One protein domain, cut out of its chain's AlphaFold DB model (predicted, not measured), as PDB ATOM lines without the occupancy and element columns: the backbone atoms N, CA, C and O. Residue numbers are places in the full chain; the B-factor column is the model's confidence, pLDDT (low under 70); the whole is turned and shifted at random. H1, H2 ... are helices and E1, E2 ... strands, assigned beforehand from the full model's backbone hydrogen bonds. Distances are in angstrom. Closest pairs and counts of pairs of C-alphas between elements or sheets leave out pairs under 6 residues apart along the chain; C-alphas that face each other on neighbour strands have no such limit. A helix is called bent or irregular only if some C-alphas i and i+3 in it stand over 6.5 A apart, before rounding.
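AT A GLANCE: This is residues 7 to 206 of the 206 residues of an uncharacterized protein of Pseudomonas stutzeri RCH2 (UniProt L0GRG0). A twisted four-stranded sheet, built on the E5 and E6 hairpin, has the two-strand sheet E1 and E3 with H1 packed beside its E2 edge, and H2 and H4 beside E4 and E5. The long H6 meets the sheet with its residues 163 to 171 alone; at its other end H5 folds back from it, and the two make a V. The printed part has 200 residues with six named helices and six named strands, in the order E1 E2 H1 E3 E4 H2 H3 H4 H5 H6 E5 E6, in the mixed class. The larger sheet runs E2, E6, E5, E4 and is mixed; the other is antiparallel. The whole is compact, with a radius of gyration of the C-alphas of 17.1 A and spans of 46 by 45 by 31 A.

IN THESE COORDINATES: The larger sheet holds E2, residues 37 to 40, E6, residues 187 to 194 and 21.8 A long, E5, residues 177 to 184 and 20.9 A, and E4, residues 70 to 72. E5 bends by 56 degrees at residue 180. E1, residues 7 to 11, begins at C-alpha 7 (219.429, 218.207, 174.438), and E3 is residues 58 to 62. The helices are H1, residues 43 to 51, H2, 82 to 95 and 20.2 A, H3, 102 to 105, H4, 107 to 116, H5, 126 to 141 and 22.9 A, and H6, 146 to 172 and 38.6 A, ending at C-alpha 172 (211.963, 233.238, 157.213). H5 is irregular, with C-alphas 127 and 130 7.6 A apart.

HOW THE PARTS SIT: The hairpin E5 and E6 is antiparallel, with N 182 and O 189 2.8 A apart. E2 is antiparallel to E6, with N 39 and O 192 at 2.9 A, and E4 is parallel to E5, with N 179 and O 71 at 2.8 A. E4, H2 to H6 and E5 form a strand-helix-strand unit, two parallel neighbour strands with helices between. E1 and E3 are antiparallel, with N 9 and O 60 at 2.8 A. The closest C-alphas of E1 and E2, His 9 and Phe 39, are 4.8 A apart; those of E1 and H1, Gly 10 and Ala 46, are 4.6 A apart. H4 is on the larger sheet, at a height of 6.3 A. H2 touches H6 at a steep tilt of 59 degrees, opposite ways, closest at the C-alphas of Val 92 and Ala 169, 5.1 A. H3 touches H2, closest at the C-alphas of Arg 89 and Val 104, 6.0 A. H5 touches H6 at a steep tilt of 48 degrees, opposite ways, closest at the C-alphas of Ala 139 and Ser 148, 4.3 A. O i to N i+4 pairs are all within hydrogen-bond range in H2, H4 and H6, 4 of 5 in H1 and 10 of 12 in H5; H3 is too short for one.

THE WHOLE: The C-alphas farthest apart, Gly 67 and Thr 145, are 50.2 A apart. The printed part has no cut. The link from E1 to E2 is long. Confidence is low, under 70, in residues 21 to 32, 51 to 56 and 97 to 100.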
ATOM      1  N   TRP A   7     220.624 218.581 175.189       96.81
ATOM      2  CA  TRP A   7     219.429 218.207 174.438       96.81
ATOM      3  C   TRP A   7     219.618 216.843 173.779       96.81
ATOM      4  O   TRP A   7     220.681 216.545 173.240       96.81
ATOM      5  N   PHE A   8     218.571 216.022 173.789       96.69
ATOM      6  CA  PHE A   8     218.592 214.654 173.284       96.69
ATOM      7  C   PHE A   8     217.797 214.516 171.989       96.69
ATOM      8  O   PHE A   8     216.662 214.985 171.892       96.69
ATOM      9  N   HIS A   9     218.370 213.808 171.022       94.94
ATOM     10  CA  HIS A   9     217.732 213.440 169.764       94.94
ATOM     11  C   HIS A   9     217.777 211.926 169.587       94.94
ATOM     12  O   HIS A   9     218.849 211.317 169.550       94.94
ATOM     13  N   GLY A  10     216.599 211.327 169.467       92.06
ATOM     14  CA  GLY A  10     216.447 209.921 169.137       92.06
ATOM     15  C   GLY A  10     216.442 209.699 167.626       92.06
ATOM     16  O   GLY A  10     215.711 210.372 166.902       92.06
ATOM     17  N   THR A  11     217.210 208.725 167.138       87.75
ATOM     18  CA  THR A  11     217.237 208.352 165.719       87.75
ATOM     19  C   THR A  11     217.619 206.891 165.484       87.75
ATOM     20  O   THR A  11     218.344 206.278 166.259       87.75
ATOM     21  N   ASN A  12     217.174 206.329 164.359       85.12
ATOM     22  CA  ASN A  12     217.596 205.000 163.894       85.12
ATOM     23  C   ASN A  12     218.932 205.022 163.134       85.12
ATOM     24  O   ASN A  12     219.428 203.978 162.721       85.12
ATOM     25  N   SER A  13     219.491 206.204 162.865       84.38
ATOM     26  CA  SER A  13     220.720 206.353 162.084       84.38
ATOM     27  C   SER A  13     221.925 206.607 162.977       84.38
ATOM     28  O   SER A  13     221.831 207.330 163.958       84.38
ATOM     29  N   ARG A  14     223.094 206.103 162.578       87.62
ATOM     30  CA  ARG A  14     224.367 206.624 163.086       87.62
ATOM     31  C   ARG A  14     224.841 207.778 162.218       87.62
ATOM     32  O   ARG A  14     224.683 207.745 160.998       87.62
ATOM     33  N   PHE A  15     225.432 208.782 162.844       90.00
ATOM     34  CA  PHE A  15     226.087 209.895 162.167       90.00
ATOM     35  C   PHE A  15     227.128 210.536 163.089       90.00
ATOM     36  O   PHE A  15     227.136 210.301 164.295       90.00
ATOM     37  N   SER A  16     228.016 211.331 162.496       90.56
ATOM     38  CA  SER A  16     229.064 212.088 163.191       90.56
ATOM     39  C   SER A  16     228.859 213.604 163.121       90.56
ATOM     40  O   SER A  16     229.621 214.354 163.723       90.56
ATOM     41  N   GLN A  17     227.851 214.068 162.379       92.56
ATOM     42  CA  GLN A  17     227.544 215.484 162.188       92.56
ATOM     43  C   GLN A  17     226.034 215.694 162.091       92.56
ATOM     44  O   GLN A  17     225.335 214.892 161.467       92.56
ATOM     45  N   TRP A  18     225.556 216.797 162.665       93.00
ATOM     46  CA  TRP A  18     224.198 217.285 162.458       93.00
ATOM     47  C   TRP A  18     224.055 217.830 161.040       93.00
ATOM     48  O   TRP A  18     224.850 218.670 160.620       93.00
ATOM     49  N   LYS A  19     223.050 217.352 160.306       88.12
ATOM     50  CA  LYS A  19     222.728 217.824 158.957       88.12
ATOM     51  C   LYS A  19     221.224 217.981 158.822       88.12
ATOM     52  O   LYS A  19     220.480 217.071 159.184       88.12
ATOM     53  N   ILE A  20     220.806 219.133 158.312       83.12
ATOM     54  CA  ILE A  20     219.411 219.426 157.950       83.12
ATOM     55  C   ILE A  20     219.181 219.115 156.462       83.12
ATOM     56  O   ILE A  20     218.061 218.842 156.032       83.12
ATOM     57  N   ASP A  21     220.256 219.074 155.679       63.91
ATOM     58  CA  ASP A  21     220.277 218.840 154.248       63.91
ATOM     59  C   ASP A  21     220.587 217.377 153.869       63.91
ATOM     60  O   ASP A  21     221.438 216.696 154.444       63.91
ATOM     61  N   GLY A  22     219.911 216.900 152.818       46.94
ATOM     62  CA  GLY A  22     220.537 215.962 151.884       46.94
ATOM     63  C   GLY A  22     220.393 214.459 152.130       46.94
ATOM     64  O   GLY A  22     221.334 213.720 151.846       46.94
ATOM     65  N   ARG A  23     219.225 213.947 152.536       47.19
ATOM     66  CA  ARG A  23     218.883 212.553 152.185       47.19
ATOM     67  C   ARG A  23     217.769 212.540 151.139       47.19
ATOM     68  O   ARG A  23     216.762 213.215 151.361       47.19
ATOM     69  N   PRO A  24     217.932 211.815 150.012       44.06
ATOM     70  CA  PRO A  24     216.864 211.678 149.040       44.06
ATOM     71  C   PRO A  24     215.618 211.122 149.726       44.06
ATOM     72  O   PRO A  24     215.689 210.265 150.610       44.06
ATOM     73  N   ALA A  25     214.506 211.739 149.338       46.06
ATOM     74  CA  ALA A  25     213.193 211.631 149.926       46.06
ATOM     75  C   ALA A  25     212.753 210.179 150.087       46.06
ATOM     76  O   ALA A  25     212.964 209.361 149.192       46.06
ATOM     77  N   ASN A  26     212.124 209.929 151.236       45.56
ATOM     78  CA  ASN A  26     211.096 208.931 151.529       45.56
ATOM     79  C   ASN A  26     211.395 208.280 152.883       45.56
ATOM     80  O   ASN A  26     211.976 207.202 152.986       45.56
ATOM     81  N   LEU A  27     210.939 208.943 153.949       53.62
ATOM     82  CA  LEU A  27     210.517 208.237 155.155       53.62
ATOM     83  C   LEU A  27     209.356 207.282 154.809       53.62
ATOM     84  O   LEU A  27     208.881 207.230 153.670       53.62
ATOM     85  N   LYS A  28     208.864 206.546 155.814       52.16
ATOM     86  CA  LYS A  28     207.638 205.733 155.744       52.16
ATOM     87  C   LYS A  28     206.582 206.406 154.845       52.16
ATOM     88  O   LYS A  28     206.203 207.549 155.089       52.16
ATOM     89  N   ASN A  29     206.130 205.691 153.815       56.47
ATOM     90  CA  ASN A  29     205.107 206.128 152.852       56.47
ATOM     91  C   ASN A  29     205.478 207.311 151.934       56.47
ATOM     92  O   ASN A  29     204.589 208.016 151.469       56.47
ATOM     93  N   GLY A  30     206.762 207.552 151.658       58.19
ATOM     94  CA  GLY A  30     207.153 208.578 150.685       58.19
ATOM     95  C   GLY A  30     207.166 210.009 151.229       58.19
ATOM     96  O   GLY A  30     207.227 210.965 150.463       58.19
ATOM     97  N   MET A  31     207.097 210.179 152.553       61.50
ATOM     98  CA  MET A  31     207.119 211.508 153.164       61.50
ATOM     99  C   MET A  31     208.552 212.077 153.184       61.50
ATOM    100  O   MET A  31     209.482 211.367 153.584       61.50
ATOM    101  N   PRO A  32     208.768 213.347 152.790       65.44
ATOM    102  CA  PRO A  32     210.084 213.981 152.873       65.44
ATOM    103  C   PRO A  32     210.501 214.136 154.337       65.44
ATOM    104  O   PRO A  32     209.637 214.294 155.195       65.44
ATOM    105  N   LEU A  33     211.804 214.113 154.639       72.62
ATOM    106  CA  LEU A  33     212.339 214.417 155.976       72.62
ATOM    107  C   LEU A  33     211.995 215.845 156.412       72.62
ATOM    108  O   LEU A  33     211.629 216.679 155.587       72.62
ATOM    109  N   HIS A  34     212.042 216.103 157.721       82.38
ATOM    110  CA  HIS A  34     211.725 217.434 158.223       82.38
ATOM    111  C   HIS A  34     212.878 218.377 157.901       82.38
ATOM    112  O   HIS A  34     214.034 217.959 157.954       82.38
ATOM    113  N   ARG A  35     212.581 219.653 157.646       87.62
ATOM    114  CA  ARG A  35     213.610 220.689 157.426       87.62
ATOM    115  C   ARG A  35     214.140 221.298 158.731       87.62
ATOM    116  O   ARG A  35     214.635 222.418 158.746       87.62
ATOM    117  N   GLY A  36     214.019 220.556 159.827       91.94
ATOM    118  CA  GLY A  36     214.539 220.906 161.142       91.94
ATOM    119  C   GLY A  36     214.936 219.654 161.922       91.94
ATOM    120  O   GLY A  36     214.463 218.551 161.636       91.94
ATOM    121  N   LEU A  37     215.816 219.829 162.907       94.12
ATOM    122  CA  LEU A  37     216.202 218.786 163.857       94.12
ATOM    123  C   LEU A  37     215.434 218.985 165.163       94.12
ATOM    124  O   LEU A  37     215.409 220.082 165.712       94.12
ATOM    125  N   PHE A  38     214.830 217.917 165.674       94.69
ATOM    126  CA  PHE A  38     213.982 217.968 166.864       94.69
ATOM    127  C   PHE A  38     214.701 217.320 168.033       94.69
ATOM    128  O   PHE A  38     215.158 216.177 167.933       94.69
ATOM    129  N   PHE A  39     214.777 218.047 169.137       96.44
ATOM    130  CA  PHE A  39     215.394 217.584 170.363       96.44
ATOM    131  C   PHE A  39     214.455 217.753 171.546       96.44
ATOM    132  O   PHE A  39     213.579 218.610 171.543       96.44
ATOM    133  N   THR A  40     214.704 216.988 172.602       95.50
ATOM    134  CA  THR A  40     214.009 217.109 173.880       95.50
ATOM    135  C   THR A  40     214.985 217.132 175.050       95.50
ATOM    136  O   THR A  40     216.125 216.690 174.938       95.50
ATOM    137  N   ARG A  41     214.535 217.607 176.210       94.12
ATOM    138  CA  ARG A  41     215.282 217.514 177.477       94.12
ATOM    139  C   ARG A  41     215.108 216.163 178.179       94.12
ATOM    140  O   ARG A  41     215.812 215.876 179.141       94.12
ATOM    141  N   SER A  42     214.174 215.329 177.720       93.19
ATOM    142  CA  SER A  42     213.882 214.031 178.329       93.19
ATOM    143  C   SER A  42     214.602 212.900 177.595       93.19
ATOM    144  O   SER A  42     214.200 212.500 176.503       93.19
ATOM    145  N   LEU A  43     215.635 212.326 178.221       92.19
ATOM    146  CA  LEU A  43     216.318 211.135 177.695       92.19
ATOM    147  C   LEU A  43     215.341 209.966 177.493       92.19
ATOM    148  O   LEU A  43     215.451 209.225 176.519       92.19
ATOM    149  N   LEU A  44     214.369 209.807 178.396       90.12
ATOM    150  CA  LEU A  44     213.331 208.783 178.269       90.12
ATOM    151  C   LEU A  44     212.504 208.997 176.999       90.12
ATOM    152  O   LEU A  44     212.321 208.057 176.227       90.12
ATOM    153  N   PHE A  45     212.051 210.228 176.762       90.25
ATOM    154  CA  PHE A  45     211.259 210.549 175.580       90.25
ATOM    155  C   PHE A  45     212.079 210.358 174.294       90.25
ATOM    156  O   PHE A  45     211.600 209.729 173.352       90.25
ATOM    157  N   ALA A  46     213.350 210.774 174.293       92.12
ATOM    158  CA  ALA A  46     214.266 210.540 173.177       92.12
ATOM    159  C   ALA A  46     214.511 209.045 172.897       92.12
ATOM    160  O   ALA A  46     214.655 208.662 171.744       92.12
ATOM    161  N   LYS A  47     214.539 208.175 173.917       89.75
ATOM    162  CA  LYS A  47     214.618 206.716 173.713       89.75
ATOM    163  C   LYS A  47     213.317 206.160 173.129       89.75
ATOM    164  O   LYS A  47     213.347 205.367 172.188       89.75
ATOM    165  N   GLN A  48     212.175 206.592 173.662       85.75
ATOM    166  CA  GLN A  48     210.854 206.118 173.242       85.75
ATOM    167  C   GLN A  48     210.509 206.506 171.799       85.75
ATOM    168  O   GLN A  48     209.893 205.706 171.094       85.75
ATOM    169  N   SER A  49     210.943 207.681 171.329       80.62
ATOM    170  CA  SER A  49     210.697 208.126 169.949       80.62
ATOM    171  C   SER A  49     211.354 207.226 168.891       80.62
ATOM    172  O   SER A  49     210.906 207.192 167.745       80.62
ATOM    173  N   VAL A  50     212.365 206.441 169.280       79.44
ATOM    174  CA  VAL A  50     213.113 205.529 168.399       79.44
ATOM    175  C   VAL A  50     212.694 204.074 168.582       79.44
ATOM    176  O   VAL A  50     212.554 203.335 167.605       79.44
ATOM    177  N   GLN A  51     212.444 203.663 169.829       60.88
ATOM    178  CA  GLN A  51     212.081 202.285 170.178       60.88
ATOM    179  C   GLN A  51     210.749 201.828 169.576       60.88
ATOM    180  O   GLN A  51     210.555 200.633 169.375       60.88
ATOM    181  N   ALA A  52     209.857 202.756 169.214       58.38
ATOM    182  CA  ALA A  52     208.638 202.424 168.478       58.38
ATOM    183  C   ALA A  52     208.907 201.822 167.080       58.38
ATOM    184  O   ALA A  52     207.999 201.239 166.487       58.38
ATOM    185  N   TYR A  53     210.130 201.958 166.544       52.25
ATOM    186  CA  TYR A  53     210.438 201.633 165.149       52.25
ATOM    187  C   TYR A  53     211.682 200.761 164.938       52.25
ATOM    188  O   TYR A  53     211.810 200.179 163.861       52.25
ATOM    189  N   ALA A  54     212.596 200.646 165.909       57.44
ATOM    190  CA  ALA A  54     213.763 199.774 165.779       57.44
ATOM    191  C   ALA A  54     214.302 199.269 167.124       57.44
ATOM    192  O   ALA A  54     214.343 199.992 168.117       57.44
ATOM    193  N   VAL A  55     214.817 198.035 167.108       61.62
ATOM    194  CA  VAL A  55     215.472 197.376 168.253       61.62
ATOM    195  C   VAL A  55     216.803 198.060 168.627       61.62
ATOM    196  O   VAL A  55     217.225 197.998 169.775       61.62
ATOM    197  N   ASN A  56     217.431 198.771 167.680       69.94
ATOM    198  CA  ASN A  56     218.763 199.375 167.819       69.94
ATOM    199  C   ASN A  56     218.739 200.903 167.656       69.94
ATOM    200  O   ASN A  56     219.517 201.467 166.886       69.94
ATOM    201  N   GLY A  57     217.817 201.575 168.342       83.12
ATOM    202  CA  GLY A  57     217.769 203.031 168.353       83.12
ATOM    203  C   GLY A  57     219.015 203.675 168.965       83.12
ATOM    204  O   GLY A  57     219.602 203.145 169.908       83.12
ATOM    205  N   HIS A  58     219.404 204.839 168.451       90.44
ATOM    206  CA  HIS A  58     220.484 205.663 168.986       90.44
ATOM    207  C   HIS A  58     219.917 206.937 169.602       90.44
ATOM    208  O   HIS A  58     218.983 207.533 169.061       90.44
ATOM    209  N   VAL A  59     220.502 207.373 170.717       94.25
ATOM    210  CA  VAL A  59     220.240 208.696 171.278       94.25
ATOM    211  C   VAL A  59     221.530 209.487 171.261       94.25
ATOM    212  O   VAL A  59     222.555 209.038 171.763       94.25
ATOM    213  N   TYR A  60     221.459 210.670 170.673       95.94
ATOM    214  CA  TYR A  60     222.554 211.618 170.643       95.94
ATOM    215  C   TYR A  60     222.239 212.805 171.538       95.94
ATOM    216  O   TYR A  60     221.092 213.248 171.614       95.94
ATOM    217  N   LYS A  61     223.274 213.324 172.184       96.81
ATOM    218  CA  LYS A  61     223.263 214.529 172.998       96.81
ATOM    219  C   LYS A  61     223.972 215.656 172.263       96.81
ATOM    220  O   LYS A  61     224.949 215.424 171.550       96.81
ATOM    221  N   SER A  62     223.467 216.868 172.434       96.69
ATOM    222  CA  SER A  62     224.081 218.094 171.938       96.69
ATOM    223  C   SER A  62     223.608 219.288 172.753       96.69
ATOM    224  O   SER A  62     222.499 219.271 173.274       96.69
ATOM    225  N   SER A  63     224.396 220.354 172.781       96.00
ATOM    226  CA  SER A  63     224.009 221.635 173.378       96.00
ATOM    227  C   SER A  63     223.970 222.723 172.314       96.00
ATOM    228  O   SER A  63     224.625 222.610 171.272       96.00
ATOM    229  N   VAL A  64     223.191 223.775 172.566       96.25
ATOM    230  CA  VAL A  64     223.196 224.970 171.718       96.25
ATOM    231  C   VAL A  64     224.375 225.851 172.120       96.25
ATOM    232  O   VAL A  64     224.616 226.086 173.302       96.25
ATOM    233  N   LEU A  65     225.123 226.332 171.133       95.56
ATOM    234  CA  LEU A  65     226.213 227.277 171.336       95.56
ATOM    235  C   LEU A  65     225.667 228.619 171.876       95.56
ATOM    236  O   LEU A  65     224.533 228.986 171.567       95.56
ATOM    237  N   PRO A  66     226.448 229.397 172.641       93.69
ATOM    238  CA  PRO A  66     226.023 230.718 173.106       93.69
ATOM    239  C   PRO A  66     225.759 231.721 171.972       93.69
ATOM    240  O   PRO A  66     226.341 231.628 170.889       93.69
ATOM    241  N   GLY A  67     224.912 232.721 172.247       93.19
ATOM    242  CA  GLY A  67     224.686 233.872 171.359       93.19
ATOM    243  C   GLY A  67     223.853 233.577 170.107       93.19
ATOM    244  O   GLY A  67     224.022 234.248 169.094       93.19
ATOM    245  N   LYS A  68     222.996 232.554 170.152       95.88
ATOM    246  CA  LYS A  68     222.158 232.127 169.021       95.88
ATOM    247  C   LYS A  68     220.757 232.706 169.126       95.88
ATOM    248  O   LYS A  68     220.240 232.901 170.225       95.88
ATOM    249  N   THR A  69     220.130 232.948 167.980       96.25
ATOM    250  CA  THR A  69     218.790 233.542 167.923       96.25
ATOM    251  C   THR A  69     217.731 232.455 168.086       96.25
ATOM    252  O   THR A  69     217.429 231.728 167.137       96.25
ATOM    253  N   ILE A  70     217.171 232.331 169.290       96.62
ATOM    254  CA  ILE A  70     216.171 231.310 169.630       96.62
ATOM    255  C   ILE A  70     214.874 231.988 170.056       96.62
ATOM    256  O   ILE A  70     214.877 232.785 170.994       96.62
ATOM    257  N   LEU A  71     213.758 231.627 169.423       97.56
ATOM    258  CA  LEU A  71     212.436 232.045 169.887       97.56
ATOM    259  C   LEU A  71     211.898 231.031 170.897       97.56
ATOM    260  O   LEU A  71     211.683 229.870 170.554       97.56
ATOM    261  N   ASN A  72     211.654 231.462 172.135       97.06
ATOM    262  CA  ASN A  72     211.104 230.601 173.177       97.06
ATOM    263  C   ASN A  72     209.605 230.849 173.388       97.06
ATOM    264  O   ASN A  72     209.209 231.763 174.110       97.06
ATOM    265  N   LEU A  73     208.791 229.969 172.815       97.06
ATOM    266  CA  LEU A  73     207.331 229.992 172.875       97.06
ATOM    267  C   LEU A  73     206.767 229.131 174.005       97.06
ATOM    268  O   LEU A  73     205.556 229.023 174.121       97.06
ATOM    269  N   SER A  74     207.602 228.513 174.850       95.25
ATOM    270  CA  SER A  74     207.110 227.586 175.881       95.25
ATOM    271  C   SER A  74     206.116 228.223 176.859       95.25
ATOM    272  O   SER A  74     205.280 227.502 177.398       95.25
ATOM    273  N   ARG A  75     206.188 229.545 177.085       94.00
ATOM    274  CA  ARG A  75     205.195 230.336 177.832       94.00
ATOM    275  C   ARG A  75     205.152 231.785 177.317       94.00
ATOM    276  O   ARG A  75     205.849 232.644 177.863       94.00
ATOM    277  N   PRO A  76     204.376 232.098 176.265       93.19
ATOM    278  CA  PRO A  76     204.288 233.461 175.747       93.19
ATOM    279  C   PRO A  76     203.794 234.429 176.830       93.19
ATOM    280  O   PRO A  76     202.872 234.112 177.575       93.19
ATOM    281  N   GLY A  77     204.426 235.597 176.941       92.44
ATOM    282  CA  GLY A  77     204.230 236.541 178.047       92.44
ATOM    283  C   GLY A  77     205.222 236.361 179.205       92.44
ATOM    284  O   GLY A  77     205.461 237.319 179.933       92.44
ATOM    285  N   GLU A  78     205.847 235.186 179.336       94.56
ATOM    286  CA  GLU A  78     206.926 234.917 180.301       94.56
ATOM    287  C   GLU A  78     208.282 234.717 179.604       94.56
ATOM    288  O   GLU A  78     209.288 235.284 180.022       94.56
ATOM    289  N   THR A  79     208.333 233.893 178.548       94.88
ATOM    290  CA  THR A  79     209.584 233.501 177.864       94.88
ATOM    291  C   THR A  79     209.874 234.274 176.584       94.88
ATOM    292  O   THR A  79     211.019 234.310 176.140       94.88
ATOM    293  N   CYS A  80     208.847 234.882 176.006       95.69
ATOM    294  CA  CYS A  80     208.920 235.862 174.930       95.69
ATOM    295  C   CYS A  80     207.784 236.865 175.132       95.69
ATOM    296  O   CYS A  80     206.830 236.594 175.870       95.69
ATOM    297  N   THR A  81     207.831 238.007 174.457       96.62
ATOM    298  CA  THR A  81     206.692 238.930 174.483       96.62
ATOM    299  C   THR A  81     205.491 238.331 173.744       96.62
ATOM    300  O   THR A  81     205.628 237.504 172.834       96.62
ATOM    301  N   ILE A  82     204.283 238.770 174.109       95.06
ATOM    302  CA  ILE A  82     203.059 238.397 173.381       95.06
ATOM    303  C   ILE A  82     203.133 238.868 171.924       95.06
ATOM    304  O   ILE A  82     202.694 238.145 171.033       95.06
ATOM    305  N   ALA A  83     203.736 240.034 171.678       96.56
ATOM    306  CA  ALA A  83     203.928 240.577 170.337       96.56
ATOM    307  C   ALA A  83     204.864 239.710 169.480       96.56
ATOM    308  O   ALA A  83     204.534 239.419 168.339       96.56
ATOM    309  N   GLU A  84     205.994 239.236 170.018       97.00
ATOM    310  CA  GLU A  84     206.885 238.314 169.293       97.00
ATOM    311  C   GLU A  84     206.191 236.992 168.960       97.00
ATOM    312  O   GLU A  84     206.262 236.524 167.824       97.00
ATOM    313  N   SER A  85     205.474 236.414 169.929       97.25
ATOM    314  CA  SER A  85     204.692 235.195 169.708       97.25
ATOM    315  C   SER A  85     203.636 235.389 168.620       97.25
ATOM    316  O   SER A  85     203.424 234.499 167.800       97.25
ATOM    317  N   GLU A  86     202.955 236.532 168.623       96.38
ATOM    318  CA  GLU A  86     201.915 236.862 167.655       96.38
ATOM    319  C   GLU A  86     202.489 237.110 166.258       96.38
ATOM    320  O   GLU A  86     202.006 236.535 165.287       96.38
ATOM    321  N   ASN A  87     203.576 237.874 166.156       96.56
ATOM    322  CA  ASN A  87     204.289 238.088 164.897       96.56
ATOM    323  C   ASN A  87     204.736 236.756 164.285       96.56
ATOM    324  O   ASN A  87     204.621 236.555 163.075       96.56
ATOM    325  N   PHE A  88     205.200 235.821 165.117       97.19
ATOM    326  CA  PHE A  88     205.582 234.498 164.644       97.19
ATOM    327  C   PHE A  88     204.374 233.650 164.220       97.19
ATOM    328  O   PHE A  88     204.415 233.022 163.163       97.19
ATOM    329  N   ARG A  89     203.262 233.681 164.971       95.69
ATOM    330  CA  ARG A  89     201.999 233.029 164.573       95.69
ATOM    331  C   ARG A  89     201.527 233.512 163.200       95.69
ATOM    332  O   ARG A  89     201.133 232.709 162.355       95.69
ATOM    333  N   GLU A  90     201.591 234.818 162.972       94.38
ATOM    334  CA  GLU A  90     201.248 235.459 161.704       94.38
ATOM    335  C   GLU A  90     202.189 235.037 160.569       94.38
ATOM    336  O   GLU A  90     201.727 234.721 159.470       94.38
ATOM    337  N   ALA A  91     203.492 234.927 160.838       95.31
ATOM    338  CA  ALA A  91     204.451 234.380 159.881       95.31
ATOM    339  C   ALA A  91     204.100 232.934 159.485       95.31
ATOM    340  O   ALA A  91     204.054 232.633 158.294       95.31
ATOM    341  N   VAL A  92     203.768 232.065 160.450       94.44
ATOM    342  CA  VAL A  92     203.308 230.687 160.178       94.44
ATOM    343  C   VAL A  92     202.031 230.687 159.342       94.44
ATOM    344  O   VAL A  92     201.945 229.965 158.349       94.44
ATOM    345  N   ARG A  93     201.058 231.538 159.683       91.31
ATOM    346  CA  ARG A  93     199.809 231.670 158.919       91.31
ATOM    347  C   ARG A  93     200.058 232.061 157.461       91.31
ATOM    348  O   ARG A  93     199.369 231.570 156.568       91.31
ATOM    349  N   ASN A  94     201.051 232.913 157.222       91.44
ATOM    350  CA  ASN A  94     201.401 233.412 155.895       91.44
ATOM    351  C   ASN A  94     202.212 232.421 155.051       91.44
ATOM    352  O   ASN A  94     202.225 232.563 153.830       91.44
ATOM    353  N   VAL A  95     202.841 231.400 155.650       88.12
ATOM    354  CA  VAL A  95     203.480 230.313 154.881       88.12
ATOM    355  C   VAL A  95     202.443 229.566 154.046       88.12
ATOM    356  O   VAL A  95     202.722 229.150 152.920       88.12
ATOM    357  N   ARG A  96     201.230 229.402 154.582       76.62
ATOM    358  CA  ARG A  96     200.183 228.612 153.941       76.62
ATOM    359  C   ARG A  96     198.781 229.181 154.206       76.62
ATOM    360  O   ARG A  96     197.981 228.557 154.912       76.62
ATOM    361  N   PRO A  97     198.448 230.346 153.621       66.44
ATOM    362  CA  PRO A  97     197.161 230.990 153.844       66.44
ATOM    363  C   PRO A  97     196.002 230.058 153.481       66.44
ATOM    364  O   PRO A  97     196.005 229.421 152.427       66.44
ATOM    365  N   GLY A  98     195.005 229.962 154.360       57.25
ATOM    366  CA  GLY A  98     193.793 229.178 154.107       57.25
ATOM    367  C   GLY A  98     193.912 227.668 154.331       57.25
ATOM    368  O   GLY A  98     192.919 226.973 154.139       57.25
ATOM    369  N   LYS A  99     195.062 227.136 154.778       64.94
ATOM    370  CA  LYS A  99     195.136 225.745 155.258       64.94
ATOM    371  C   LYS A  99     194.972 225.719 156.775       64.94
ATOM    372  O   LYS A  99     195.815 226.192 157.532       64.94
ATOM    373  N   GLY A 100     193.794 225.265 157.191       69.94
ATOM    374  CA  GLY A 100     193.272 225.442 158.534       69.94
ATOM    375  C   GLY A 100     193.946 224.556 159.572       69.94
ATOM    376  O   GLY A 100     193.667 223.370 159.636       69.94
ATOM    377  N   ASN A 101     194.754 225.158 160.440       86.50
ATOM    378  CA  ASN A 101     195.014 224.649 161.783       86.50
ATOM    379  C   ASN A 101     194.471 225.686 162.776       86.50
ATOM    380  O   ASN A 101     194.879 226.852 162.747       86.50
ATOM    381  N   ALA A 102     193.544 225.279 163.646       87.94
ATOM    382  CA  ALA A 102     192.930 226.168 164.630       87.94
ATOM    383  C   ALA A 102     193.974 226.843 165.537       87.94
ATOM    384  O   ALA A 102     193.820 228.009 165.892       87.94
ATOM    385  N   GLN A 103     195.076 226.159 165.852       89.50
ATOM    386  CA  GLN A 103     196.149 226.717 166.678       89.50
ATOM    387  C   GLN A 103     196.830 227.913 166.024       89.50
ATOM    388  O   GLN A 103     197.188 228.856 166.712       89.50
ATOM    389  N   VAL A 104     196.975 227.920 164.700       90.25
ATOM    390  CA  VAL A 104     197.545 229.066 163.976       90.25
ATOM    391  C   VAL A 104     196.480 230.137 163.743       90.25
ATOM    392  O   VAL A 104     196.801 231.320 163.705       90.25
ATOM    393  N   GLY A 105     195.207 229.752 163.619       89.12
ATOM    394  CA  GLY A 105     194.094 230.672 163.373       89.12
ATOM    395  C   GLY A 105     193.762 231.594 164.550       89.12
ATOM    396  O   GLY A 105     193.420 232.754 164.326       89.12
ATOM    397  N   TYR A 106     193.906 231.111 165.786       89.12
ATOM    398  CA  TYR A 106     193.484 231.837 166.984       89.12
ATOM    399  C   TYR A 106     194.625 231.985 167.996       89.12
ATOM    400  O   TYR A 106     195.238 231.004 168.411       89.12
ATOM    401  N   GLN A 107     194.862 233.215 168.458       91.75
ATOM    402  CA  GLN A 107     195.954 233.550 169.379       91.75
ATOM    403  C   GLN A 107     195.942 232.722 170.679       91.75
ATOM    404  O   GLN A 107     196.994 232.285 171.136       91.75
ATOM    405  N   HIS A 108     194.772 232.472 171.274       91.69
ATOM    406  CA  HIS A 108     194.686 231.698 172.517       91.69
ATOM    407  C   HIS A 108     195.060 230.219 172.310       91.69
ATOM    408  O   HIS A 108     195.788 229.658 173.126       91.69
ATOM    409  N   TYR A 109     194.639 229.600 171.200       92.62
ATOM    410  CA  TYR A 109     195.038 228.229 170.870       92.62
ATOM    411  C   TYR A 109     196.518 228.125 170.512       92.62
ATOM    412  O   TYR A 109     197.144 227.121 170.839       92.62
ATOM    413  N   TRP A 110     197.090 229.156 169.891       94.50
ATOM    414  CA  TRP A 110     198.528 229.237 169.653       94.50
ATOM    415  C   TRP A 110     199.318 229.205 170.963       94.50
ATOM    416  O   TRP A 110     200.200 228.367 171.141       94.50
ATOM    417  N   GLN A 111     198.980 230.101 171.895       94.56
ATOM    418  CA  GLN A 111     199.703 230.237 173.159       94.56
ATOM    419  C   GLN A 111     199.562 228.989 174.031       94.56
ATOM    420  O   GLN A 111     200.567 228.457 174.505       94.56
ATOM    421  N   GLU A 112     198.337 228.483 174.199       93.75
ATOM    422  CA  GLU A 112     198.121 227.253 174.960       93.75
ATOM    423  C   GLU A 112     198.753 226.048 174.256       93.75
ATOM    424  O   GLU A 112     199.374 225.229 174.922       93.75
ATOM    425  N   GLY A 113     198.708 225.972 172.923       94.25
ATOM    426  CA  GLY A 113     199.334 224.895 172.158       94.25
ATOM    427  C   GLY A 113     200.842 224.795 172.380       94.25
ATOM    428  O   GLY A 113     201.356 223.695 172.586       94.25
ATOM    429  N   TRP A 114     201.567 225.917 172.380       95.69
ATOM    430  CA  TRP A 114     203.007 225.919 172.670       95.69
ATOM    431  C   TRP A 114     203.326 225.597 174.132       95.69
ATOM    432  O   TRP A 114     204.342 224.959 174.431       95.69
ATOM    433  N   LYS A 115     202.448 226.007 175.048       93.31
ATOM    434  CA  LYS A 115     202.577 225.761 176.484       93.31
ATOM    435  C   LYS A 115     202.317 224.305 176.863       93.31
ATOM    436  O   LYS A 115     203.050 223.763 177.684       93.31
ATOM    437  N   THR A 116     201.307 223.665 176.282       93.31
ATOM    438  CA  THR A 116     200.966 222.259 176.557       93.31
ATOM    439  C   THR A 116     201.760 221.291 175.688       93.31
ATOM    440  O   THR A 116     202.039 220.168 176.101       93.31
ATOM    441  N   GLY A 117     202.185 221.740 174.509       92.62
ATOM    442  CA  GLY A 117     202.844 220.929 173.494       92.62
ATOM    443  C   GLY A 117     201.896 220.301 172.477       92.62
ATOM    444  O   GLY A 117     202.340 219.546 171.611       92.62
ATOM    445  N   GLU A 118     200.609 220.649 172.533       91.69
ATOM    446  CA  GLU A 118     199.626 220.298 171.505       91.69
ATOM    447  C   GLU A 118     199.937 220.959 170.154       91.69
ATOM    448  O   GLU A 118     199.444 220.496 169.133       91.69
ATOM    449  N   ILE A 119     200.783 222.000 170.104       91.94
ATOM    450  CA  ILE A 119     201.194 222.653 168.845       91.94
ATOM    451  C   ILE A 119     201.847 221.690 167.839       91.94
ATOM    452  O   ILE A 119     201.818 221.919 166.633       91.94
ATOM    453  N   MET A 120     202.415 220.587 168.335       89.31
ATOM    454  CA  MET A 120     203.014 219.530 167.517       89.31
ATOM    455  C   MET A 120     201.977 218.519 166.997       89.31
ATOM    456  O   MET A 120     202.348 217.485 166.437       89.31
ATOM    457  N   LYS A 121     200.680 218.786 167.189       88.62
ATOM    458  CA  LYS A 121     199.545 217.991 166.708       88.62
ATOM    459  C   LYS A 121     198.643 218.870 165.846       88.62
ATOM    460  O   LYS A 121     198.490 220.061 166.088       88.62
ATOM    461  N   PHE A 122     198.021 218.283 164.830       88.56
ATOM    462  CA  PHE A 122     197.018 218.999 164.050       88.56
ATOM    463  C   PHE A 122     195.746 219.260 164.871       88.56
ATOM    464  O   PHE A 122     195.141 218.316 165.383       88.56
ATOM    465  N   ALA A 123     195.304 220.519 164.929       88.62
ATOM    466  CA  ALA A 123     193.996 220.893 165.459       88.62
ATOM    467  C   ALA A 123     193.067 221.343 164.313       88.62
ATOM    468  O   ALA A 123     193.334 222.374 163.683       88.62
ATOM    469  N   PRO A 124     191.966 220.617 164.038       88.38
ATOM    470  CA  PRO A 124     191.060 220.980 162.960       88.38
ATOM    471  C   PRO A 124     190.351 222.310 163.252       88.38
ATOM    472  O   PRO A 124     190.007 222.589 164.406       88.38
ATOM    473  N   PRO A 125     190.071 223.131 162.226       85.62
ATOM    474  CA  PRO A 125     189.176 224.272 162.363       85.62
ATOM    475  C   PRO A 125     187.794 223.837 162.877       85.62
ATOM    476  O   PRO A 125     187.339 222.743 162.534       85.62
ATOM    477  N   PRO A 126     187.061 224.693 163.616       85.69
ATOM    478  CA  PRO A 126     185.758 224.327 164.181       85.69
ATOM    479  C   PRO A 126     184.746 223.780 163.163       85.69
ATOM    480  O   PRO A 126     183.998 222.861 163.475       85.69
ATOM    481  N   HIS A 127     184.754 224.297 161.931       86.50
ATOM    482  CA  HIS A 127     183.845 223.863 160.865       86.50
ATOM    483  C   HIS A 127     184.206 222.495 160.254       86.50
ATOM    484  O   HIS A 127     183.358 221.884 159.611       86.50
ATOM    485  N   GLU A 128     185.426 221.990 160.470       89.38
ATOM    486  CA  GLU A 128     185.870 220.659 160.017       89.38
ATOM    487  C   GLU A 128     185.985 219.652 161.175       89.38
ATOM    488  O   GLU A 128     186.283 218.478 160.950       89.38
ATOM    489  N   ALA A 129     185.741 220.079 162.420       88.44
ATOM    490  CA  ALA A 129     185.984 219.276 163.617       88.44
ATOM    491  C   ALA A 129     185.274 217.912 163.578       88.44
ATOM    492  O   ALA A 129     185.897 216.887 163.847       88.44
ATOM    493  N   GLU A 130     184.002 217.877 163.169       92.00
ATOM    494  CA  GLU A 130     183.222 216.635 163.076       92.00
ATOM    495  C   GLU A 130     183.798 215.663 162.028       92.00
ATOM    496  O   GLU A 130     183.834 214.447 162.232       92.00
ATOM    497  N   HIS A 131     184.301 216.187 160.904       91.12
ATOM    498  CA  HIS A 131     184.947 215.373 159.877       91.12
ATOM    499  C   HIS A 131     186.209 214.697 160.426       91.12
ATOM    500  O   HIS A 131     186.340 213.475 160.331       91.12
ATOM    501  N   TYR A 132     187.100 215.460 161.064       90.75
ATOM    502  CA  TYR A 132     188.330 214.908 161.639       90.75
ATOM    503  C   TYR A 132     188.073 213.999 162.845       90.75
ATOM    504  O   TYR A 132     188.789 213.014 163.019       90.75
ATOM    505  N   GLN A 133     187.021 214.246 163.630       90.25
ATOM    506  CA  GLN A 133     186.578 213.322 164.679       90.25
ATOM    507  C   GLN A 133     186.171 211.963 164.101       90.25
ATOM    508  O   GLN A 133     186.595 210.931 164.621       90.25
ATOM    509  N   ARG A 134     185.416 211.938 162.992       90.38
ATOM    510  CA  ARG A 134     185.074 210.684 162.296       90.38
ATOM    511  C   ARG A 134     186.312 209.961 161.767       90.38
ATOM    512  O   ARG A 134     186.399 208.744 161.908       90.38
ATOM    513  N   LEU A 135     187.276 210.692 161.202       89.56
ATOM    514  CA  LEU A 135     188.547 210.117 160.754       89.56
ATOM    515  C   LEU A 135     189.329 209.495 161.921       89.56
ATOM    516  O   LEU A 135     189.740 208.339 161.840       89.56
ATOM    517  N   HIS A 136     189.475 210.216 163.034       86.69
ATOM    518  CA  HIS A 136     190.117 209.684 164.237       86.69
ATOM    519  C   HIS A 136     189.397 208.448 164.780       86.69
ATOM    520  O   HIS A 136     190.050 207.461 165.114       86.69
ATOM    521  N   HIS A 137     188.063 208.467 164.827       88.88
ATOM    522  CA  HIS A 137     187.283 207.310 165.249       88.88
ATOM    523  C   HIS A 137     187.536 206.104 164.339       88.88
ATOM    524  O   HIS A 137     187.811 205.018 164.837       88.88
ATOM    525  N   LEU A 138     187.527 206.295 163.018       87.56
ATOM    526  CA  LEU A 138     187.790 205.223 162.061       87.56
ATOM    527  C   LEU A 138     189.195 204.630 162.224       87.56
ATOM    528  O   LEU A 138     189.367 203.412 162.160       87.56
ATOM    529  N   ALA A 139     190.194 205.481 162.468       86.88
ATOM    530  CA  ALA A 139     191.567 205.058 162.714       86.88
ATOM    531  C   ALA A 139     191.711 204.193 163.980       86.88
ATOM    532  O   ALA A 139     192.506 203.255 163.987       86.88
ATOM    533  N   LEU A 140     190.949 204.501 165.036       86.88
ATOM    534  CA  LEU A 140     191.039 203.829 166.338       86.88
ATOM    535  C   LEU A 140     190.116 202.609 166.468       86.88
ATOM    536  O   LEU A 140     190.493 201.637 167.115       86.88
ATOM    537  N   ALA A 141     188.921 202.650 165.875       87.69
ATOM    538  CA  ALA A 141     187.912 201.599 166.007       87.69
ATOM    539  C   ALA A 141     188.215 200.357 165.152       87.69
ATOM    540  O   ALA A 141     187.795 199.257 165.501       87.69
ATOM    541  N   PHE A 142     188.963 200.516 164.053       84.75
ATOM    542  CA  PHE A 142     189.255 199.436 163.101       84.75
ATOM    543  C   PHE A 142     190.758 199.290 162.815       84.75
ATOM    544  O   PHE A 142     191.164 199.361 161.646       84.75
ATOM    545  N   PRO A 143     191.603 199.106 163.847       83.56
ATOM    546  CA  PRO A 143     193.051 199.139 163.694       83.56
ATOM    547  C   PRO A 143     193.541 198.041 162.742       83.56
ATOM    548  O   PRO A 143     193.100 196.895 162.799       83.56
ATOM    549  N   GLY A 144     194.474 198.394 161.857       82.62
ATOM    550  CA  GLY A 144     195.118 197.454 160.931       82.62
ATOM    551  C   GLY A 144     194.368 197.216 159.616       82.62
ATOM    552  O   GLY A 144     194.923 196.606 158.705       82.62
ATOM    553  N   THR A 145     193.148 197.740 159.461       89.94
ATOM    554  CA  THR A 145     192.462 197.754 158.157       89.94
ATOM    555  C   THR A 145     193.140 198.726 157.188       89.94
ATOM    556  O   THR A 145     193.662 199.761 157.612       89.94
ATOM    557  N   ALA A 146     193.075 198.458 155.878       88.31
ATOM    558  CA  ALA A 146     193.636 199.356 154.859       88.31
ATOM    559  C   ALA A 146     193.096 200.794 154.986       88.31
ATOM    560  O   ALA A 146     193.846 201.756 154.830       88.31
ATOM    561  N   GLN A 147     191.815 200.937 155.337       88.06
ATOM    562  CA  GLN A 147     191.178 202.235 155.540       88.06
ATOM    563  C   GLN A 147     191.713 202.962 156.782       88.06
ATOM    564  O   GLN A 147     192.061 204.136 156.685       88.06
ATOM    565  N   SER A 148     191.847 202.280 157.928       88.38
ATOM    566  CA  SER A 148     192.433 202.890 159.134       88.38
ATOM    567  C   SER A 148     193.880 203.326 158.907       88.38
ATOM    568  O   SER A 148     194.264 204.421 159.310       88.38
ATOM    569  N   ILE A 149     194.664 202.519 158.184       87.38
ATOM    570  CA  ILE A 149     196.045 202.840 157.816       87.38
ATOM    571  C   ILE A 149     196.081 204.076 156.910       87.38
ATOM    572  O   ILE A 149     196.885 204.977 157.149       87.38
ATOM    573  N   ALA A 150     195.206 204.152 155.903       87.81
ATOM    574  CA  ALA A 150     195.123 205.309 155.014       87.81
ATOM    575  C   ALA A 150     194.786 206.596 155.785       87.81
ATOM    576  O   ALA A 150     195.449 207.614 155.594       87.81
ATOM    577  N   VAL A 151     193.823 206.534 156.709       89.31
ATOM    578  CA  VAL A 151     193.443 207.682 157.541       89.31
ATOM    579  C   VAL A 151     194.561 208.088 158.503       89.31
ATOM    580  O   VAL A 151     194.861 209.273 158.621       89.31
ATOM    581  N   LEU A 152     195.237 207.132 159.146       87.00
ATOM    582  CA  LEU A 152     196.394 207.427 159.997       87.00
ATOM    583  C   LEU A 152     197.507 208.123 159.210       87.00
ATOM    584  O   LEU A 152     198.063 209.114 159.683       87.00
ATOM    585  N   ASN A 153     197.798 207.648 157.999       86.56
ATOM    586  CA  ASN A 153     198.786 208.274 157.124       86.56
ATOM    587  C   ASN A 153     198.365 209.696 156.726       86.56
ATOM    588  O   ASN A 153     199.204 210.594 156.729       86.56
ATOM    589  N   GLN A 154     197.079 209.922 156.436       87.94
ATOM    590  CA  GLN A 154     196.546 211.251 156.128       87.94
ATOM    591  C   GLN A 154     196.711 212.217 157.312       87.94
ATOM    592  O   GLN A 154     197.234 213.315 157.139       87.94
ATOM    593  N   LEU A 155     196.325 211.811 158.524       87.31
ATOM    594  CA  LEU A 155     196.445 212.641 159.731       87.31
ATOM    595  C   LEU A 155     197.912 212.943 160.083       87.31
ATOM    596  O   LEU A 155     198.245 214.058 160.497       87.31
ATOM    597  N   GLN A 156     198.804 211.969 159.881       85.19
ATOM    598  CA  GLN A 156     200.249 212.155 160.036       85.19
ATOM    599  C   GLN A 156     200.810 213.141 159.009       85.19
ATOM    600  O   GLN A 156     201.595 214.010 159.382       85.19
ATOM    601  N   ALA A 157     200.392 213.041 157.744       85.56
ATOM    602  CA  ALA A 157     200.815 213.959 156.691       85.56
ATOM    603  C   ALA A 157     200.366 215.400 156.979       85.56
ATOM    604  O   ALA A 157     201.169 216.320 156.874       85.56
ATOM    605  N   ILE A 158     199.122 215.596 157.429       88.00
ATOM    606  CA  ILE A 158     198.604 216.925 157.788       88.00
ATOM    607  C   ILE A 158     199.370 217.512 158.981       88.00
ATOM    608  O   ILE A 158     199.786 218.667 158.947       88.00
ATOM    609  N   THR A 159     199.610 216.710 160.022       88.50
ATOM    610  CA  THR A 159     200.378 217.157 161.196       88.50
ATOM    611  C   THR A 159     201.808 217.539 160.804       88.50
ATOM    612  O   THR A 159     202.319 218.577 161.222       88.50
ATOM    613  N   ARG A 160     202.443 216.723 159.955       87.81
ATOM    614  CA  ARG A 160     203.772 216.988 159.400       87.81
ATOM    615  C   ARG A 160     203.808 218.306 158.636       87.81
ATOM    616  O   ARG A 160     204.723 219.091 158.855       87.81
ATOM    617  N   ASP A 161     202.819 218.547 157.785       87.25
ATOM    618  CA  ASP A 161     202.688 219.789 157.027       87.25
ATOM    619  C   ASP A 161     202.603 221.016 157.944       87.25
ATOM    620  O   ASP A 161     203.301 221.997 157.701       87.25
ATOM    621  N   CYS A 162     201.822 220.950 159.027       89.81
ATOM    622  CA  CYS A 162     201.744 222.045 159.999       89.81
ATOM    623  C   CYS A 162     203.085 222.311 160.701       89.81
ATOM    624  O   CYS A 162     203.467 223.465 160.883       89.81
ATOM    625  N   ILE A 163     203.823 221.258 161.066       91.88
ATOM    626  CA  ILE A 163     205.166 221.396 161.654       91.88
ATOM    627  C   ILE A 163     206.133 222.026 160.639       91.88
ATOM    628  O   ILE A 163     206.945 222.879 160.992       91.88
ATOM    629  N   GLU A 164     206.037 221.647 159.366       91.19
ATOM    630  CA  GLU A 164     206.852 222.229 158.299       91.19
ATOM    631  C   GLU A 164     206.535 223.704 158.038       91.19
ATOM    632  O   GLU A 164     207.443 224.469 157.698       91.19
ATOM    633  N   ASP A 165     205.287 224.130 158.229       92.44
ATOM    634  CA  ASP A 165     204.917 225.542 158.154       92.44
ATOM    635  C   ASP A 165     205.595 226.340 159.295       92.44
ATOM    636  O   ASP A 165     206.149 227.413 159.043       92.44
ATOM    637  N   ILE A 166     205.679 225.777 160.513       94.56
ATOM    638  CA  ILE A 166     206.434 226.357 161.647       94.56
ATOM    639  C   ILE A 166     207.931 226.462 161.327       94.56
ATOM    640  O   ILE A 166     208.534 227.518 161.519       94.56
ATOM    641  N   VAL A 167     208.536 225.391 160.808       94.56
ATOM    642  CA  VAL A 167     209.959 225.359 160.420       94.56
ATOM    643  C   VAL A 167     210.260 226.388 159.325       94.56
ATOM    644  O   VAL A 167     211.278 227.081 159.373       94.56
ATOM    645  N   THR A 168     209.368 226.519 158.342       92.94
ATOM    646  CA  THR A 168     209.512 227.495 157.252       92.94
ATOM    647  C   THR A 168     209.440 228.918 157.786       92.94
ATOM    648  O   THR A 168     210.322 229.721 157.495       92.94
ATOM    649  N   ALA A 169     208.429 229.222 158.603       95.38
ATOM    650  CA  ALA A 169     208.288 230.537 159.213       95.38
ATOM    651  C   ALA A 169     209.491 230.875 160.096       95.38
ATOM    652  O   ALA A 169     209.990 231.989 160.028       95.38
ATOM    653  N   GLY A 170     209.997 229.912 160.877       96.06
ATOM    654  CA  GLY A 170     211.168 230.104 161.736       96.06
ATOM    655  C   GLY A 170     212.386 230.575 160.950       96.06
ATOM    656  O   GLY A 170     212.997 231.583 161.306       96.06
ATOM    657  N   ASN A 171     212.670 229.896 159.836       93.56
ATOM    658  CA  ASN A 171     213.746 230.269 158.921       93.56
ATOM    659  C   ASN A 171     213.519 231.657 158.303       93.56
ATOM    660  O   ASN A 171     214.429 232.482 158.292       93.56
ATOM    661  N   LEU A 172     212.303 231.942 157.818       94.75
ATOM    662  CA  LEU A 172     211.963 233.238 157.213       94.75
ATOM    663  C   LEU A 172     212.015 234.400 158.216       94.75
ATOM    664  O   LEU A 172     212.326 235.525 157.835       94.75
ATOM    665  N   SER A 173     211.735 234.137 159.493       96.44
ATOM    666  CA  SER A 173     211.840 235.106 160.587       96.44
ATOM    667  C   SER A 173     213.266 235.260 161.135       96.44
ATOM    668  O   SER A 173     213.475 236.055 162.048       96.44
ATOM    669  N   GLY A 174     214.253 234.533 160.595       96.75
ATOM    670  CA  GLY A 174     215.660 234.643 160.992       96.75
ATOM    671  C   GLY A 174     216.016 233.957 162.315       96.75
ATOM    672  O   GLY A 174     217.092 234.200 162.862       96.75
ATOM    673  N   TYR A 175     215.139 233.100 162.844       97.88
ATOM    674  CA  TYR A 175     215.451 232.285 164.015       97.88
ATOM    675  C   TYR A 175     216.322 231.092 163.619       97.88
ATOM    676  O   TYR A 175     216.120 230.470 162.580       97.88
ATOM    677  N   GLN A 176     217.268 230.734 164.484       97.50
ATOM    678  CA  GLN A 176     218.109 229.547 164.310       97.50
ATOM    679  C   GLN A 176     217.521 228.320 165.016       97.50
ATOM    680  O   GLN A 176     217.812 227.181 164.646       97.50
ATOM    681  N   ALA A 177     216.674 228.541 166.025       97.69
ATOM    682  CA  ALA A 177     215.861 227.504 166.640       97.69
ATOM    683  C   ALA A 177     214.575 228.071 167.253       97.69
ATOM    684  O   ALA A 177     214.503 229.249 167.609       97.69
ATOM    685  N   ILE A 178     213.583 227.201 167.427       97.75
ATOM    686  CA  ILE A 178     212.341 227.477 168.152       97.75
ATOM    687  C   ILE A 178     212.270 226.535 169.352       97.75
ATOM    688  O   ILE A 178     212.477 225.331 169.209       97.75
ATOM    689  N   LEU A 179     211.979 227.069 170.534       96.69
ATOM    690  CA  LEU A 179     211.808 226.301 171.763       96.69
ATOM    691  C   LEU A 179     210.350 226.346 172.205       96.69
ATOM    692  O   LEU A 179     209.725 227.404 172.221       96.69
ATOM    693  N   GLY A 180     209.829 225.199 172.616       95.81
ATOM    694  CA  GLY A 180     208.460 225.058 173.084       95.81
ATOM    695  C   GLY A 180     208.285 223.799 173.912       95.81
ATOM    696  O   GLY A 180     209.230 223.326 174.548       95.81
ATOM    697  N   ASN A 181     207.087 223.232 173.849       95.25
ATOM    698  CA  ASN A 181     206.811 221.914 174.392       95.25
ATOM    699  C   ASN A 181     206.229 220.988 173.316       95.25
ATOM    700  O   ASN A 181     205.704 221.440 172.300       95.25
ATOM    701  N   GLU A 182     206.315 219.690 173.562       92.88
ATOM    702  CA  GLU A 182     205.661 218.629 172.807       92.88
ATOM    703  C   GLU A 182     204.944 217.701 173.780       92.88
ATOM    704  O   GLU A 182     205.501 217.304 174.808       92.88
ATOM    705  N   GLN A 183     203.712 217.334 173.439       90.25
ATOM    706  CA  GLN A 183     202.945 216.382 174.222       90.25
ATOM    707  C   GLN A 183     203.084 214.956 173.682       90.25
ATOM    708  O   GLN A 183     202.818 214.675 172.507       90.25
ATOM    709  N   GLN A 184     203.412 214.035 174.586       84.75
ATOM    710  CA  GLN A 184     203.433 212.599 174.338       84.75
ATOM    711  C   GLN A 184     202.814 211.868 175.534       84.75
ATOM    712  O   GLN A 184     203.223 212.067 176.675       84.75
ATOM    713  N   SER A 185     201.833 210.998 175.275       81.44
ATOM    714  CA  SER A 185     201.207 210.139 176.298       81.44
ATOM    715  C   SER A 185     200.684 210.896 177.532       81.44
ATOM    716  O   SER A 185     200.803 210.416 178.656       81.44
ATOM    717  N   GLY A 186     200.125 212.096 177.332       83.50
ATOM    718  CA  GLY A 186     199.577 212.936 178.406       83.50
ATOM    719  C   GLY A 186     200.620 213.711 179.222       83.50
ATOM    720  O   GLY A 186     200.247 214.454 180.124       83.50
ATOM    721  N   ALA A 187     201.909 213.576 178.900       87.62
ATOM    722  CA  ALA A 187     202.984 214.369 179.479       87.62
ATOM    723  C   ALA A 187     203.496 215.406 178.473       87.62
ATOM    724  O   ALA A 187     203.563 215.144 177.272       87.62
ATOM    725  N   SER A 188     203.874 216.578 178.984       91.44
ATOM    726  CA  SER A 188     204.474 217.659 178.204       91.44
ATOM    727  C   SER A 188     205.984 217.679 178.424       91.44
ATOM    728  O   SER A 188     206.451 217.684 179.568       91.44
ATOM    729  N   TYR A 189     206.749 217.674 177.337       92.81
ATOM    730  CA  TYR A 189     208.207 217.688 177.354       92.81
ATOM    731  C   TYR A 189     208.730 218.914 176.613       92.81
ATOM    732  O   TYR A 189     208.194 219.252 175.562       92.81
ATOM    733  N   PRO A 190     209.819 219.547 177.078       94.88
ATOM    734  CA  PRO A 190     210.463 220.595 176.305       94.88
ATOM    735  C   PRO A 190     210.917 220.064 174.950       94.88
ATOM    736  O   PRO A 190     211.533 218.989 174.889       94.88
ATOM    737  N   ILE A 191     210.663 220.841 173.902       95.88
ATOM    738  CA  ILE A 191     211.140 220.572 172.549       95.88
ATOM    739  C   ILE A 191     211.970 221.749 172.039       95.88
ATOM    740  O   ILE A 191     211.616 222.912 172.241       95.88
ATOM    741  N   LEU A 192     213.073 221.435 171.368       97.25
ATOM    742  CA  LEU A 192     213.886 222.376 170.611       97.25
ATOM    743  C   LEU A 192     213.870 221.958 169.141       97.25
ATOM    744  O   LEU A 192     214.310 220.862 168.795       97.25
ATOM    745  N   ILE A 193     213.370 222.846 168.288       97.06
ATOM    746  CA  ILE A 193     213.332 222.701 166.835       97.06
ATOM    747  C   ILE A 193     214.487 223.524 166.271       97.06
ATOM    748  O   ILE A 193     214.406 224.749 166.200       97.06
ATOM    749  N   VAL A 194     215.577 222.864 165.903       97.06
ATOM    750  CA  VAL A 194     216.774 223.499 165.345       97.06
ATOM    751  C   VAL A 194     216.623 223.634 163.836       97.06
ATOM    752  O   VAL A 194     216.394 222.646 163.137       97.06
ATOM    753  N   LEU A 195     216.765 224.864 163.353       95.75
ATOM    754  CA  LEU A 195     216.592 225.267 161.956       95.75
ATOM    755  C   LEU A 195     217.939 225.461 161.245       95.75
ATOM    756  O   LEU A 195     218.027 225.338 160.028       95.75
ATOM    757  N   ASP A 196     218.992 225.702 162.023       94.88
ATOM    758  CA  ASP A 196     220.377 225.822 161.578       94.88
ATOM    759  C   ASP A 196     221.255 224.895 162.428       94.88
ATOM    760  O   ASP A 196     221.496 225.148 163.607       94.88
ATOM    761  N   SER A 197     221.748 223.797 161.850       94.88
ATOM    762  CA  SER A 197     222.547 222.814 162.590       94.88
ATOM    763  C   SER A 197     223.918 223.336 163.025       94.88
ATOM    764  O   SER A 197     224.543 222.717 163.885       94.88
ATOM    765  N   SER A 198     224.389 224.468 162.486       95.06
ATOM    766  CA  SER A 198     225.663 225.078 162.890       95.06
ATOM    767  C   SER A 198     225.632 225.655 164.311       95.06
ATOM    768  O   SER A 198     226.679 225.976 164.877       95.06
ATOM    769  N   ILE A 199     224.444 225.770 164.917       95.88
ATOM    770  CA  ILE A 199     224.298 226.241 166.298       95.88
ATOM    771  C   ILE A 199     224.572 225.166 167.344       95.88
ATOM    772  O   ILE A 199     224.562 225.479 168.530       95.88
ATOM    773  N   LEU A 200     224.756 223.915 166.931       97.12
ATOM    774  CA  LEU A 200     224.883 222.772 167.822       97.12
ATOM    775  C   LEU A 200     226.346 222.381 168.030       97.12
ATOM    776  O   LEU A 200     227.169 222.455 167.118       97.12
ATOM    777  N   THR A 201     226.660 221.882 169.224       96.62
ATOM    778  CA  THR A 201     227.880 221.095 169.434       96.62
ATOM    779  C   THR A 201     227.846 219.802 168.600       96.62
ATOM    780  O   THR A 201     226.771 219.350 168.197       96.62
ATOM    781  N   PRO A 202     228.994 219.152 168.341       96.62
ATOM    782  CA  PRO A 202     229.005 217.844 167.690       96.62
ATOM    783  C   PRO A 202     228.129 216.811 168.425       96.62
ATOM    784  O   PRO A 202     227.999 216.888 169.648       96.62
ATOM    785  N   PRO A 203     227.534 215.843 167.704       96.75
ATOM    786  CA  PRO A 203     226.703 214.809 168.311       96.75
ATOM    787  C   PRO A 203     227.526 213.863 169.194       96.75
ATOM    788  O   PRO A 203     228.472 213.231 168.724       96.75
ATOM    789  N   GLU A 204     227.114 213.704 170.450       96.75
ATOM    790  CA  GLU A 204     227.690 212.753 171.408       96.75
ATOM    791  C   GLU A 204     226.715 211.587 171.618       96.75
ATOM    792  O   GLU A 204     225.558 211.807 171.961       96.75
ATOM    793  N   LEU A 205     227.141 210.344 171.379       94.38
ATOM    794  CA  LEU A 205     226.282 209.169 171.581       94.38
ATOM    795  C   LEU A 205     226.113 208.886 173.085       94.38
ATOM    796  O   LEU A 205     227.106 208.876 173.810       94.38
ATOM    797  N   VAL A 206     224.874 208.628 173.519       90.56
ATOM    798  CA  VAL A 206     224.483 208.354 174.920       90.56
ATOM    799  C   VAL A 206     224.084 206.899 175.125       90.56
ATOM    800  O   VAL A 206     223.381 206.348 174.244       90.56
TER     801      VAL A 206